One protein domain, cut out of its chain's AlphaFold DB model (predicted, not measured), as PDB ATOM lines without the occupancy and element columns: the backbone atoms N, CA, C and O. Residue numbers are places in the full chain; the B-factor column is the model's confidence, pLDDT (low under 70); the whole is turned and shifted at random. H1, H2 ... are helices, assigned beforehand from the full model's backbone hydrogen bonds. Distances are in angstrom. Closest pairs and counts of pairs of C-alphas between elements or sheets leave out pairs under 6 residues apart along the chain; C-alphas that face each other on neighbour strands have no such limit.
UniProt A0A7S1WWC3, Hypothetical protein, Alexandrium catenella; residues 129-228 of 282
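What this domain is: This is residues 129 to 228 of the 282 residues of the protein "Hypothetical protein" of Alexandrium catenella (UniProt A0A7S1WWC3). Four short helices stand round a middle of loops: H1, H2 and H4 gather toward one end, and H3 lies apart at the other. The long opening stretch, residues 129 to 161, runs along one side and then through the middle. The printed part has 100 residues, 42 in the named helices H1 to H4, with no named strand: all helix, compact, radius of gyration of the C-alphas 13.1 A, spans 36 by 30 by 22 A.

Where its parts are: Residues 140 to 141 pair antiparallel with 144 to 145. H1, residues 162 to 175, starts at C-alpha (28.922, -11.991, -25.608) and is 19.9 A long. H2 is 180 to 185; H3, 196 to 208, is 18.6 A long; H4, 216 to 224, ends at C-alpha (16.921, -2.091, -17.792).

How they stand to each other: H1 and H2 are close but not clearly touching, C-alphas of Leu 172 and Lys 183 closest at 6.1 A, at a steep tilt of 51 degrees, opposite ways. H1 and H4 are near each other, with 9 pairs of C-alphas within 10 A. H3 is apart from H1, H2 and H4. In H1, H2, H3 and H4 every O i to N i+4 pair is within hydrogen-bond range.

The domain as a whole: The printed part has no cut. The C-alphas of Asp 178 and Pro 196, the two farthest apart, are 38.2 A apart. No link between helices is long. Residues 129 to 135 and 155 to 158 have pLDDT under 70.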
ATOM      1  N   SER A 129      48.048 -12.683 -27.782       43.62
ATOM      2  CA  SER A 129      48.044 -13.457 -26.526       43.62
ATOM      3  C   SER A 129      48.047 -12.586 -25.270       43.62
ATOM      4  O   SER A 129      48.022 -13.120 -24.171       43.62
ATOM      5  N   THR A 130      48.120 -11.269 -25.440       49.28
ATOM      6  CA  THR A 130      48.217 -10.271 -24.375       49.28
ATOM      7  C   THR A 130      47.508  -8.998 -24.822       49.28
ATOM      8  O   THR A 130      47.502  -8.675 -26.019       49.28
ATOM      9  N   ALA A 131      46.994  -8.210 -23.880       52.03
ATOM     10  CA  ALA A 131      46.455  -6.876 -24.134       52.03
ATOM     11  C   ALA A 131      47.443  -5.986 -24.919       52.03
ATOM     12  O   ALA A 131      47.032  -5.178 -25.748       52.03
ATOM     13  N   SER A 132      48.755  -6.192 -24.744       48.03
ATOM     14  CA  SER A 132      49.814  -5.449 -25.446       48.03
ATOM     15  C   SER A 132      49.909  -5.713 -26.955       48.03
ATOM     16  O   SER A 132      50.490  -4.908 -27.682       48.03
ATOM     17  N   SER A 133      49.350  -6.824 -27.441       53.56
ATOM     18  CA  SER A 133      49.358  -7.203 -28.860       53.56
ATOM     19  C   SER A 133      47.975  -7.087 -29.519       53.56
ATOM     20  O   SER A 133      47.845  -7.140 -30.744       53.56
ATOM     21  N   PHE A 134      46.943  -6.822 -28.716       63.50
ATOM     22  CA  PHE A 134      45.595  -6.543 -29.179       63.50
ATOM     23  C   PHE A 134      45.533  -5.217 -29.949       63.50
ATOM     24  O   PHE A 134      45.800  -4.142 -29.413       63.50
ATOM     25  N   ARG A 135      45.145  -5.284 -31.228       69.44
ATOM     26  CA  ARG A 135      44.764  -4.107 -32.016       69.44
ATOM     27  C   ARG A 135      43.242  -4.067 -32.138       69.44
ATOM     28  O   ARG A 135      42.708  -4.805 -32.968       69.44
ATOM     29  N   PRO A 136      42.542  -3.241 -31.338       72.44
ATOM     30  CA  PRO A 136      41.099  -3.114 -31.459       72.44
ATOM     31  C   PRO A 136      40.751  -2.530 -32.827       72.44
ATOM     32  O   PRO A 136      41.208  -1.442 -33.184       72.44
ATOM     33  N   LEU A 137      39.939  -3.251 -33.598       85.44
ATOM     34  CA  LEU A 137      39.265  -2.668 -34.753       85.44
ATOM     35  C   LEU A 137      38.069  -1.852 -34.252       85.44
ATOM     36  O   LEU A 137      37.450  -2.250 -33.263       85.44
ATOM     37  N   PRO A 138      37.695  -0.746 -34.912       90.19
ATOM     38  CA  PRO A 138      36.432  -0.082 -34.617       90.19
ATOM     39  C   PRO A 138      35.261  -1.061 -34.757       90.19
ATOM     40  O   PRO A 138      35.265  -1.930 -35.637       90.19
ATOM     41  N   VAL A 139      34.257  -0.915 -33.890       93.38
ATOM     42  CA  VAL A 139      33.027  -1.714 -33.965       93.38
ATOM     43  C   VAL A 139      32.246  -1.325 -35.218       93.38
ATOM     44  O   VAL A 139      31.800  -2.202 -35.946       93.38
ATOM     45  N   TRP A 140      32.149  -0.030 -35.524       96.25
ATOM     46  CA  TRP A 140      31.558   0.457 -36.774       96.25
ATOM     47  C   TRP A 140      32.626   0.973 -37.724       96.25
ATOM     48  O   TRP A 140      33.358   1.903 -37.377       96.25
ATOM     49  N   ASN A 141      32.659   0.399 -38.925       91.56
ATOM     50  CA  ASN A 141      33.469   0.834 -40.059       91.56
ATOM     51  C   ASN A 141      32.570   1.085 -41.276       91.56
ATOM     52  O   ASN A 141      31.375   0.784 -41.269       91.56
ATOM     53  N   GLU A 142      33.147   1.623 -42.348       88.56
ATOM     54  CA  GLU A 142      32.423   1.821 -43.601       88.56
ATOM     55  C   GLU A 142      31.872   0.481 -44.129       88.56
ATOM     56  O   GLU A 142      32.607  -0.487 -44.346       88.56
ATOM     57  N   GLY A 143      30.547   0.415 -44.283       87.56
ATOM     58  CA  GLY A 143      29.839  -0.727 -44.865       87.56
ATOM     59  C   GLY A 143      29.757  -1.996 -44.008       87.56
ATOM     60  O   GLY A 143      29.214  -2.985 -44.496       87.56
ATOM     61  N   HIS A 144      30.268  -2.016 -42.768       91.12
ATOM     62  CA  HIS A 144      30.173  -3.202 -41.906       91.12
ATOM     63  C   HIS A 144      30.317  -2.912 -40.403       91.12
ATOM     64  O   HIS A 144      30.916  -1.921 -39.981       91.12
ATOM     65  N   VAL A 145      29.808  -3.847 -39.592       92.94
ATOM     66  CA  VAL A 145      29.956  -3.868 -38.131       92.94
ATOM     67  C   VAL A 145      30.866  -5.031 -37.729       92.94
ATOM     68  O   VAL A 145      30.570  -6.192 -38.019       92.94
ATOM     69  N   THR A 146      31.968  -4.730 -37.046       91.00
ATOM     70  CA  THR A 146      32.868  -5.719 -36.445       91.00
ATOM     71  C   THR A 146      32.264  -6.212 -35.132       91.00
ATOM     72  O   THR A 146      32.316  -5.522 -34.114       91.00
ATOM     73  N   LEU A 147      31.693  -7.417 -35.135       87.44
ATOM     74  CA  LEU A 147      31.175  -8.034 -33.913       87.44
ATOM     75  C   LEU A 147      32.329  -8.489 -33.012       87.44
ATOM     76  O   LEU A 147      33.120  -9.354 -33.385       87.44
ATOM     77  N   GLN A 148      32.404  -7.916 -31.814       85.31
ATOM     78  CA  GLN A 148      33.426  -8.207 -30.811       85.31
ATOM     79  C   GLN A 148      32.895  -7.923 -29.401       85.31
ATOM     80  O   GLN A 148      31.835  -7.316 -29.241       85.31
ATOM     81  N   GLN A 149      33.611  -8.391 -28.375       87.19
ATOM     82  CA  GLN A 149      33.303  -8.027 -26.989       87.19
ATOM     83  C   GLN A 149      33.580  -6.538 -26.774       87.19
ATOM     84  O   GLN A 149      34.534  -6.008 -27.347       87.19
ATOM     85  N   VAL A 150      32.783  -5.879 -25.934       89.56
ATOM     86  CA  VAL A 150      32.946  -4.452 -25.612       89.56
ATOM     87  C   VAL A 150      32.908  -4.233 -24.104       89.56
ATOM     88  O   VAL A 150      32.271  -4.992 -23.377       89.56
ATOM     89  N   GLN A 151      33.649  -3.241 -23.619       87.56
ATOM     90  CA  GLN A 151      33.962  -3.094 -22.193       87.56
ATOM     91  C   GLN A 151      32.863  -2.389 -21.392       87.56
ATOM     92  O   GLN A 151      32.809  -2.525 -20.176       87.56
ATOM     93  N   GLU A 152      31.980  -1.632 -22.049       86.75
ATOM     94  CA  GLU A 152      30.912  -0.873 -21.387       86.75
ATOM     95  C   GLU A 152      29.790  -1.754 -20.831       86.75
ATOM     96  O   GLU A 152      29.000  -1.288 -20.008       86.75
ATOM     97  N   VAL A 153      29.697  -3.005 -21.289       84.12
ATOM     98  CA  VAL A 153      28.632  -3.937 -20.915       84.12
ATOM     99  C   VAL A 153      29.226  -5.240 -20.393       84.12
ATOM    100  O   VAL A 153      29.590  -6.150 -21.136       84.12
ATOM    101  N   THR A 154      29.320  -5.329 -19.072       71.75
ATOM    102  CA  THR A 154      29.784  -6.519 -18.357       71.75
ATOM    103  C   THR A 154      28.589  -7.225 -17.709       71.75
ATOM    104  O   THR A 154      27.589  -6.600 -17.345       71.75
ATOM    105  N   GLY A 155      28.637  -8.558 -17.640       60.56
ATOM    106  CA  GLY A 155      27.567  -9.365 -17.042       60.56
ATOM    107  C   GLY A 155      27.565  -9.335 -15.510       60.56
ATOM    108  O   GLY A 155      26.498  -9.350 -14.919       60.56
ATOM    109  N   ASN A 156      28.754  -9.269 -14.905       64.56
ATOM    110  CA  ASN A 156      29.078  -9.136 -13.473       64.56
ATOM    111  C   ASN A 156      30.453  -8.430 -13.369       64.56
ATOM    112  O   ASN A 156      30.908  -7.927 -14.398       64.56
ATOM    113  N   THR A 157      31.126  -8.392 -12.205       60.97
ATOM    114  CA  THR A 157      32.495  -7.828 -12.037       60.97
ATOM    115  C   THR A 157      33.433  -8.302 -13.162       60.97
ATOM    116  O   THR A 157      33.887  -9.442 -13.200       60.97
ATOM    117  N   CYS A 158      33.626  -7.431 -14.153       58.41
ATOM    118  CA  CYS A 158      34.228  -7.644 -15.470       58.41
ATOM    119  C   CYS A 158      33.999  -8.991 -16.191       58.41
ATOM    120  O   CYS A 158      34.866  -9.459 -16.936       58.41
ATOM    121  N   GLN A 159      32.845  -9.647 -16.033       71.44
ATOM    122  CA  GLN A 159      32.568 -10.844 -16.834       71.44
ATOM    123  C   GLN A 159      32.117 -10.428 -18.239       71.44
ATOM    124  O   GLN A 159      30.990  -9.964 -18.429       71.44
ATOM    125  N   LEU A 160      33.000 -10.592 -19.231       75.62
ATOM    126  CA  LEU A 160      32.660 -10.358 -20.636       75.62
ATOM    127  C   LEU A 160      31.474 -11.243 -21.041       75.62
ATOM    128  O   LEU A 160      31.528 -12.468 -20.921       75.62
ATOM    129  N   ASN A 161      30.408 -10.606 -21.519       82.38
ATOM    130  CA  ASN A 161      29.153 -11.256 -21.868       82.38
ATOM    131  C   ASN A 161      28.869 -11.029 -23.357       82.38
ATOM    132  O   ASN A 161      28.483  -9.935 -23.776       82.38
ATOM    133  N   ALA A 162      29.058 -12.080 -24.159       85.25
ATOM    134  CA  ALA A 162      28.922 -11.991 -25.608       85.25
ATOM    135  C   ALA A 162      27.504 -11.611 -26.070       85.25
ATOM    136  O   ALA A 162      27.392 -10.680 -26.873       85.25
ATOM    137  N   PRO A 163      26.423 -12.229 -25.548       88.56
ATOM    138  CA  PRO A 163      25.064 -11.760 -25.803       88.56
ATOM    139  C   PRO A 163      24.835 -10.292 -25.434       88.56
ATOM    140  O   PRO A 163      24.180  -9.572 -26.187       88.56
ATOM    141  N   PHE A 164      25.373  -9.825 -24.302       89.69
ATOM    142  CA  PHE A 164      25.173  -8.441 -23.869       89.69
ATOM    143  C   PHE A 164      25.927  -7.447 -24.763       89.69
ATOM    144  O   PHE A 164      25.348  -6.444 -25.176       89.69
ATOM    145  N   SER A 165      27.165  -7.775 -25.149       91.50
ATOM    146  CA  SER A 165      27.945  -7.005 -26.128       91.50
ATOM    147  C   SER A 165      27.199  -6.882 -27.457       91.50
ATOM    148  O   SER A 165      27.010  -5.778 -27.959       91.50
ATOM    149  N   ALA A 166      26.695  -7.995 -27.999       92.38
ATOM    150  CA  ALA A 166      25.941  -7.989 -29.252       92.38
ATOM    151  C   ALA A 166      24.649  -7.156 -29.153       92.38
ATOM    152  O   ALA A 166      24.344  -6.382 -30.061       92.38
ATOM    153  N   ALA A 167      23.916  -7.271 -28.041       93.56
ATOM    154  CA  ALA A 167      22.709  -6.485 -27.799       93.56
ATOM    155  C   ALA A 167      23.005  -4.981 -27.705       93.56
ATOM    156  O   ALA A 167      22.259  -4.178 -28.260       93.56
ATOM    157  N   TYR A 168      24.102  -4.597 -27.046       95.06
ATOM    158  CA  TYR A 168      24.516  -3.200 -26.931       95.06
ATOM    159  C   TYR A 168      24.941  -2.613 -28.278       95.06
ATOM    160  O   TYR A 168      24.519  -1.512 -28.626       95.06
ATOM    161  N   ILE A 169      25.692  -3.376 -29.078       95.62
ATOM    162  CA  ILE A 169      26.048  -2.994 -30.449       95.62
ATOM    163  C   ILE A 169      24.775  -2.794 -31.284       95.62
ATOM    164  O   ILE A 169      24.594  -1.739 -31.885       95.62
ATOM    165  N   GLY A 170      23.839  -3.747 -31.268       95.31
ATOM    166  CA  GLY A 170      22.567  -3.606 -31.988       95.31
ATOM    167  C   GLY A 170      21.733  -2.407 -31.516       95.31
ATOM    168  O   GLY A 170      21.151  -1.691 -32.330       95.31
ATOM    169  N   PHE A 171      21.711  -2.141 -30.209       96.19
ATOM    170  CA  PHE A 171      21.032  -0.982 -29.634       96.19
ATOM    171  C   PHE A 171      21.645   0.344 -30.104       96.19
ATOM    172  O   PHE A 171      20.912   1.247 -30.506       96.19
ATOM    173  N   LEU A 172      22.974   0.464 -30.088       96.88
ATOM    174  CA  LEU A 172      23.672   1.663 -30.554       96.88
ATOM    175  C   LEU A 172      23.498   1.885 -32.057       96.88
ATOM    176  O   LEU A 172      23.331   3.030 -32.474       96.88
ATOM    177  N   GLU A 173      23.478   0.812 -32.851       96.31
ATOM    178  CA  GLU A 173      23.183   0.878 -34.284       96.31
ATOM    179  C   GLU A 173      21.798   1.474 -34.546       96.31
ATOM    180  O   GLU A 173      21.663   2.395 -35.347       96.31
ATOM    181  N   ALA A 174      20.778   1.023 -33.810       96.25
ATOM    182  CA  ALA A 174      19.424   1.557 -33.930       96.25
ATOM    183  C   ALA A 174      19.293   2.997 -33.401       96.25
ATOM    184  O   ALA A 174      18.489   3.780 -33.906       96.25
ATOM    185  N   LEU A 175      20.060   3.355 -32.367       96.75
ATOM    186  CA  LEU A 175      19.997   4.671 -31.734       96.75
ATOM    187  C   LEU A 175      20.708   5.761 -32.553       96.75
ATOM    188  O   LEU A 175      20.317   6.931 -32.489       96.75
ATOM    189  N   PHE A 176      21.749   5.379 -33.296       95.75
ATOM    190  CA  PHE A 176      22.633   6.266 -34.050       95.75
ATOM    191  C   PHE A 176      22.961   5.680 -35.440       95.75
ATOM    192  O   PHE A 176      24.127   5.369 -35.707       95.75
ATOM    193  N   PRO A 177      21.975   5.521 -36.340       92.69
ATOM    194  CA  PRO A 177      22.174   4.820 -37.614       92.69
ATOM    195  C   PRO A 177      23.348   5.395 -38.426       92.69
ATOM    196  O   PRO A 177      24.246   4.651 -38.816       92.69
ATOM    197  N   ASP A 178      23.444   6.723 -38.526       92.69
ATOM    198  CA  ASP A 178      24.416   7.399 -39.397       92.69
ATOM    199  C   ASP A 178      25.631   8.003 -38.663       92.69
ATOM    200  O   ASP A 178      26.415   8.738 -39.260       92.69
ATOM    201  N   ASP A 179      25.816   7.718 -37.369       95.56
ATOM    202  CA  ASP A 179      26.874   8.342 -36.554       95.56
ATOM    203  C   ASP A 179      27.842   7.304 -35.970       95.56
ATOM    204  O   ASP A 179      27.820   6.957 -34.786       95.56
ATOM    205  N   ALA A 180      28.719   6.779 -36.831       95.12
ATOM    206  CA  ALA A 180      29.747   5.816 -36.434       95.12
ATOM    207  C   ALA A 180      30.743   6.388 -35.410       95.12
ATOM    208  O   ALA A 180      31.259   5.642 -34.575       95.12
ATOM    209  N   VAL A 181      31.004   7.700 -35.442       94.62
ATOM    210  CA  VAL A 181      31.931   8.359 -34.510       94.62
ATOM    211  C   VAL A 181      31.356   8.328 -33.100       94.62
ATOM    212  O   VAL A 181      32.035   7.894 -32.169       94.62
ATOM    213  N   LYS A 182      30.086   8.711 -32.936       94.12
ATOM    214  CA  LYS A 182      29.411   8.649 -31.640       94.12
ATOM    215  C   LYS A 182      29.280   7.216 -31.140       94.12
ATOM    216  O   LYS A 182      29.565   6.985 -29.968       94.12
ATOM    217  N   LYS A 183      28.901   6.266 -32.007       95.38
ATOM    218  CA  LYS A 183      28.780   4.841 -31.648       95.38
ATOM    219  C   LYS A 183      30.098   4.271 -31.120       95.38
ATOM    220  O   LYS A 183      30.125   3.752 -30.008       95.38
ATOM    221  N   ASN A 184      31.200   4.445 -31.853       94.81
ATOM    222  CA  ASN A 184      32.526   4.001 -31.402       94.81
ATOM    223  C   ASN A 184      33.010   4.763 -30.148       94.81
ATOM    224  O   ASN A 184      33.747   4.208 -29.343       94.81
ATOM    225  N   GLY A 185      32.576   6.012 -29.936       93.38
ATOM    226  CA  GLY A 185      32.923   6.799 -28.745       93.38
ATOM    227  C   GLY A 185      32.273   6.329 -27.433       93.38
ATOM    228  O   GLY A 185      32.697   6.755 -26.359       93.38
ATOM    229  N   VAL A 186      31.248   5.472 -27.501       93.88
ATOM    230  CA  VAL A 186      30.555   4.878 -26.337       93.88
ATOM    231  C   VAL A 186      30.619   3.346 -26.334       93.88
ATOM    232  O   VAL A 186      29.852   2.704 -25.613       93.88
ATOM    233  N   CYS A 187      31.467   2.760 -27.181       93.31
ATOM    234  CA  CYS A 187      31.535   1.326 -27.422       93.31
ATOM    235  C   CYS A 187      32.981   0.918 -27.721       93.31
ATOM    236  O   CYS A 187      33.447   0.935 -28.863       93.31
ATOM    237  N   THR A 188      33.698   0.588 -26.659       91.62
ATOM    238  CA  THR A 188      35.128   0.321 -26.660       91.62
ATOM    239  C   THR A 188      35.353  -1.183 -26.738       91.62
ATOM    240  O   THR A 188      34.892  -1.913 -25.856       91.62
ATOM    241  N   PRO A 189      36.089  -1.683 -27.744       89.38
ATOM    242  CA  PRO A 189      36.418  -3.101 -27.833       89.38
ATOM    243  C   PRO A 189      37.148  -3.595 -26.580       89.38
ATOM    244  O   PRO A 189      38.047  -2.923 -26.065       89.38
ATOM    245  N   ALA A 190      36.763  -4.772 -26.094       85.06
ATOM    246  CA  ALA A 190      37.395  -5.400 -24.944       85.06
ATOM    247  C   ALA A 190      38.642  -6.187 -25.367       85.06
ATOM    248  O   ALA A 190      38.547  -7.013 -26.281       85.06
ATOM    249  N   PRO A 191      39.800  -5.959 -24.718       79.62
ATOM    250  CA  PRO A 191      40.965  -6.795 -24.941       79.62
ATOM    251  C   PRO A 191      40.697  -8.226 -24.446       79.62
ATOM    252  O   PRO A 191      39.862  -8.438 -23.560       79.62
ATOM    253  N   PRO A 192      41.401  -9.226 -25.005       76.25
ATOM    254  CA  PRO A 192      41.400 -10.556 -24.425       76.25
ATOM    255  C   PRO A 192      41.948 -10.486 -22.996       76.25
ATOM    256  O   PRO A 192      42.919  -9.781 -22.740       76.25
ATOM    257  N   LEU A 193      41.324 -11.235 -22.091       79.38
ATOM    258  CA  LEU A 193      41.850 -11.455 -20.745       79.38
ATOM    259  C   LEU A 193      42.622 -12.767 -20.748       79.38
ATOM    260  O   LEU A 193      42.040 -13.790 -21.136       79.38
ATOM    261  N   ASP A 194      43.880 -12.729 -20.331       80.88
ATOM    262  CA  ASP A 194      44.743 -13.888 -20.132       80.88
ATOM    263  C   ASP A 194      45.359 -13.918 -18.730       80.88
ATOM    264  O   ASP A 194      45.414 -14.992 -18.129       80.88
ATOM    265  N   ASP A 195      45.761 -12.772 -18.176       84.94
ATOM    266  CA  ASP A 195      46.392 -12.692 -16.854       84.94
ATOM    267  C   ASP A 195      45.540 -11.948 -15.790       84.94
ATOM    268  O   ASP A 195      44.582 -11.237 -16.116       84.94
ATOM    269  N   PRO A 196      45.844 -12.122 -14.485       89.00
ATOM    270  CA  PRO A 196      45.114 -11.460 -13.404       89.00
ATOM    271  C   PRO A 196      45.144  -9.925 -13.448       89.00
ATOM    272  O   PRO A 196      44.191  -9.276 -13.013       89.00
ATOM    273  N   LEU A 197      46.232  -9.332 -13.946       89.69
ATOM    274  CA  LEU A 197      46.404  -7.883 -14.023       89.69
ATOM    275  C   LEU A 197      45.523  -7.289 -15.129       89.69
ATOM    276  O   LEU A 197      44.882  -6.264 -14.906       89.69
ATOM    277  N   GLU A 198      45.434  -7.949 -16.283       85.50
ATOM    278  CA  GLU A 198      44.555  -7.570 -17.395       85.50
ATOM    279  C   GLU A 198      43.084  -7.520 -16.962       85.50
ATOM    280  O   GLU A 198      42.351  -6.612 -17.356       85.50
ATOM    281  N   TRP A 199      42.647  -8.439 -16.094       87.00
ATOM    282  CA  TRP A 199      41.300  -8.374 -15.520       87.00
ATOM    283  C   TRP A 199      41.105  -7.131 -14.641       87.00
ATOM    284  O   TRP A 199      40.094  -6.446 -14.771       87.00
ATOM    285  N   VAL A 200      42.085  -6.786 -13.794       90.62
ATOM    286  CA  VAL A 200      42.008  -5.575 -12.954       90.62
ATOM    287  C   VAL A 200      41.974  -4.314 -13.818       90.62
ATOM    288  O   VAL A 200      41.231  -3.381 -13.521       90.62
ATOM    289  N   GLN A 201      42.732  -4.285 -14.918       89.25
ATOM    290  CA  GLN A 201      42.701  -3.189 -15.888       89.25
ATOM    291  C   GLN A 201      41.327  -3.047 -16.553       89.25
ATOM    292  O   GLN A 201      40.824  -1.930 -16.686       89.25
ATOM    293  N   ALA A 202      40.709  -4.164 -16.940       86.25
ATOM    294  CA  ALA A 202      39.383  -4.167 -17.543       86.25
ATOM    295  C   ALA A 202      38.297  -3.724 -16.543       86.25
ATOM    296  O   ALA A 202      37.409  -2.943 -16.892       86.25
ATOM    297  N   GLU A 203      38.394  -4.138 -15.278       87.44
ATOM    298  CA  GLU A 203      37.473  -3.691 -14.227       87.44
ATOM    299  C   GLU A 203      37.657  -2.201 -13.908       87.44
ATOM    300  O   GLU A 203      36.683  -1.450 -13.815       87.44
ATOM    301  N   LEU A 204      38.903  -1.723 -13.845       89.81
ATOM    302  CA  LEU A 204      39.198  -0.301 -13.698       89.81
ATOM    303  C   LEU A 204      38.608   0.520 -14.854       89.81
ATOM    304  O   LEU A 204      38.020   1.579 -14.618       89.81
ATOM    305  N   PHE A 205      38.738   0.038 -16.095       88.50
ATOM    306  CA  PHE A 205      38.119   0.675 -17.257       88.50
ATOM    307  C   PHE A 205      36.602   0.765 -17.086       88.50
ATOM    308  O   PHE A 205      36.037   1.852 -17.239       88.50
ATOM    309  N   TYR A 206      35.944  -0.344 -16.743       85.19
ATOM    310  CA  TYR A 206      34.492  -0.402 -16.580       85.19
ATOM    311  C   TYR A 206      33.999   0.591 -15.517       85.19
ATOM    312  O   TYR A 206      33.103   1.398 -15.772       85.19
ATOM    313  N   ILE A 207      34.647   0.616 -14.351       82.50
ATOM    314  CA  ILE A 207      34.274   1.482 -13.223       82.50
ATOM    315  C   ILE A 207      34.503   2.967 -13.548       82.50
ATOM    316  O   ILE A 207      33.669   3.820 -13.204       82.50
ATOM    317  N   LYS A 208      35.609   3.300 -14.227       85.69
ATOM    318  CA  LYS A 208      35.948   4.682 -14.607       85.69
ATOM    319  C   LYS A 208      35.127   5.209 -15.777       85.69
ATOM    320  O   LYS A 208      34.914   6.419 -15.867       85.69
ATOM    321  N   THR A 209      34.678   4.346 -16.682       84.81
ATOM    322  CA  THR A 209      34.041   4.783 -17.925       84.81
ATOM    323  C   THR A 209      32.652   5.354 -17.663       84.81
ATOM    324  O   THR A 209      31.675   4.647 -17.430       84.81
ATOM    325  N   LYS A 210      32.547   6.688 -17.724       80.56
ATOM    326  CA  LYS A 210      31.280   7.417 -17.546       80.56
ATOM    327  C   LYS A 210      30.643   7.876 -18.862       80.56
ATOM    328  O   LYS A 210      29.550   8.429 -18.838       80.56
ATOM    329  N   THR A 211      31.298   7.680 -20.006       85.38
ATOM    330  CA  THR A 211      30.855   8.236 -21.298       85.38
ATOM    331  C   THR A 211      29.466   7.749 -21.733       85.38
ATOM    332  O   THR A 211      28.629   8.609 -22.017       85.38
ATOM    333  N   PRO A 212      29.143   6.437 -21.691       85.19
ATOM    334  CA  PRO A 212      27.796   5.947 -22.012       85.19
ATOM    335  C   PRO A 212      26.713   6.531 -21.097       85.19
ATOM    336  O   PRO A 212      25.608   6.834 -21.537       85.19
ATOM    337  N   TRP A 213      27.053   6.762 -19.827       86.50
ATOM    338  CA  TRP A 213      26.143   7.264 -18.796       86.50
ATOM    339  C   TRP A 213      25.713   8.725 -18.999       86.50
ATOM    340  O   TRP A 213      24.761   9.170 -18.356       86.50
ATOM    341  N   ARG A 214      26.383   9.471 -19.895       89.00
ATOM    342  CA  ARG A 214      26.039  10.862 -20.238       89.00
ATOM    343  C   ARG A 214      24.836  10.973 -21.176       89.00
ATOM    344  O   ARG A 214      24.149  11.989 -21.132       89.00
ATOM    345  N   ASP A 215      24.574   9.970 -22.019       92.62
ATOM    346  CA  ASP A 215      23.372   9.945 -22.861       92.62
ATOM    347  C   ASP A 215      22.243   9.252 -22.089       92.62
ATOM    348  O   ASP A 215      22.335   8.080 -21.718       92.62
ATOM    349  N   GLU A 216      21.157   9.980 -21.834       93.44
ATOM    350  CA  GLU A 216      20.041   9.489 -21.023       93.44
ATOM    351  C   GLU A 216      19.423   8.202 -21.583       93.44
ATOM    352  O   GLU A 216      18.995   7.336 -20.817       93.44
ATOM    353  N   ARG A 217      19.393   8.054 -22.911       95.12
ATOM    354  CA  ARG A 217      18.791   6.893 -23.579       95.12
ATOM    355  C   ARG A 217      19.651   5.655 -23.378       95.12
ATOM    356  O   ARG A 217      19.118   4.598 -23.053       95.12
ATOM    357  N   ILE A 218      20.970   5.813 -23.501       94.25
ATOM    358  CA  ILE A 218      21.934   4.743 -23.232       94.25
ATOM    359  C   ILE A 218      21.857   4.339 -21.762       94.25
ATOM    360  O   ILE A 218      21.669   3.167 -21.456       94.25
ATOM    361  N   ARG A 219      21.901   5.312 -20.847       90.56
ATOM    362  CA  ARG A 219      21.773   5.064 -19.407       90.56
ATOM    363  C   ARG A 219      20.493   4.304 -19.058       90.56
ATOM    364  O   ARG A 219      20.545   3.331 -18.311       90.56
ATOM    365  N   LYS A 220      19.339   4.735 -19.582       91.25
ATOM    366  CA  LYS A 220      18.054   4.050 -19.368       91.25
ATOM    367  C   LYS A 220      18.100   2.613 -19.880       91.25
ATOM    368  O   LYS A 220      17.592   1.729 -19.198       91.25
ATOM    369  N   TRP A 221      18.712   2.375 -21.035       93.31
ATOM    370  CA  TRP A 221      18.861   1.027 -21.572       93.31
ATOM    371  C   TRP A 221      19.764   0.154 -20.692       93.31
ATOM    372  O   TRP A 221      19.343  -0.928 -20.300       93.31
ATOM    373  N   LEU A 222      20.941   0.647 -20.287       89.50
ATOM    374  CA  LEU A 222      21.894  -0.093 -19.446       89.50
ATOM    375  C   LEU A 222      21.287  -0.556 -18.113       89.50
ATOM    376  O   LEU A 222      21.545  -1.671 -17.675       89.50
ATOM    377  N   VAL A 223      20.450   0.276 -17.487       86.56
ATOM    378  CA  VAL A 223      19.794  -0.052 -16.206       86.56
ATOM    379  C   VAL A 223      18.680  -1.097 -16.362       86.56
ATOM    380  O   VAL A 223      18.357  -1.790 -15.400       86.56
ATOM    381  N   ASN A 224      18.080  -1.221 -17.552       88.56
ATOM    382  CA  ASN A 224      16.921  -2.091 -17.792       88.56
ATOM    383  C   ASN A 224      17.229  -3.311 -18.674       88.56
ATOM    384  O   ASN A 224      16.367  -4.173 -18.848       88.56
ATOM    385  N   ALA A 225      18.424  -3.399 -19.256       88.19
ATOM    386  CA  ALA A 225      18.810  -4.516 -20.104       88.19
ATOM    387  C   ALA A 225      18.909  -5.805 -19.276       88.19
ATOM    388  O   ALA A 225      19.744  -5.908 -18.384       88.19
ATOM    389  N   HIS A 226      18.092  -6.807 -19.608       82.50
ATOM    390  CA  HIS A 226      18.021  -8.084 -18.882       82.50
ATOM    391  C   HIS A 226      19.361  -8.842 -18.833       82.50
ATOM    392  O   HIS A 226      19.620  -9.594 -17.902       82.50
ATOM    393  N   SER A 227      20.223  -8.646 -19.832       80.88
ATOM    394  CA  SER A 227      21.568  -9.238 -19.870       80.88
ATOM    395  C   SER A 227      22.574  -8.539 -18.945       80.88
ATOM    396  O   SER A 227      23.711  -8.998 -18.842       80.88
ATOM    397  N   GLY A 228      22.181  -7.420 -18.332       79.75
ATOM    398  CA  GLY A 228      23.021  -6.588 -17.486       79.75
ATOM    399  C   GLY A 228      22.788  -6.808 -15.997       79.75
ATOM    400  O   GLY A 228      21.665  -6.984 -15.525       79.75
TER     401      GLY A 228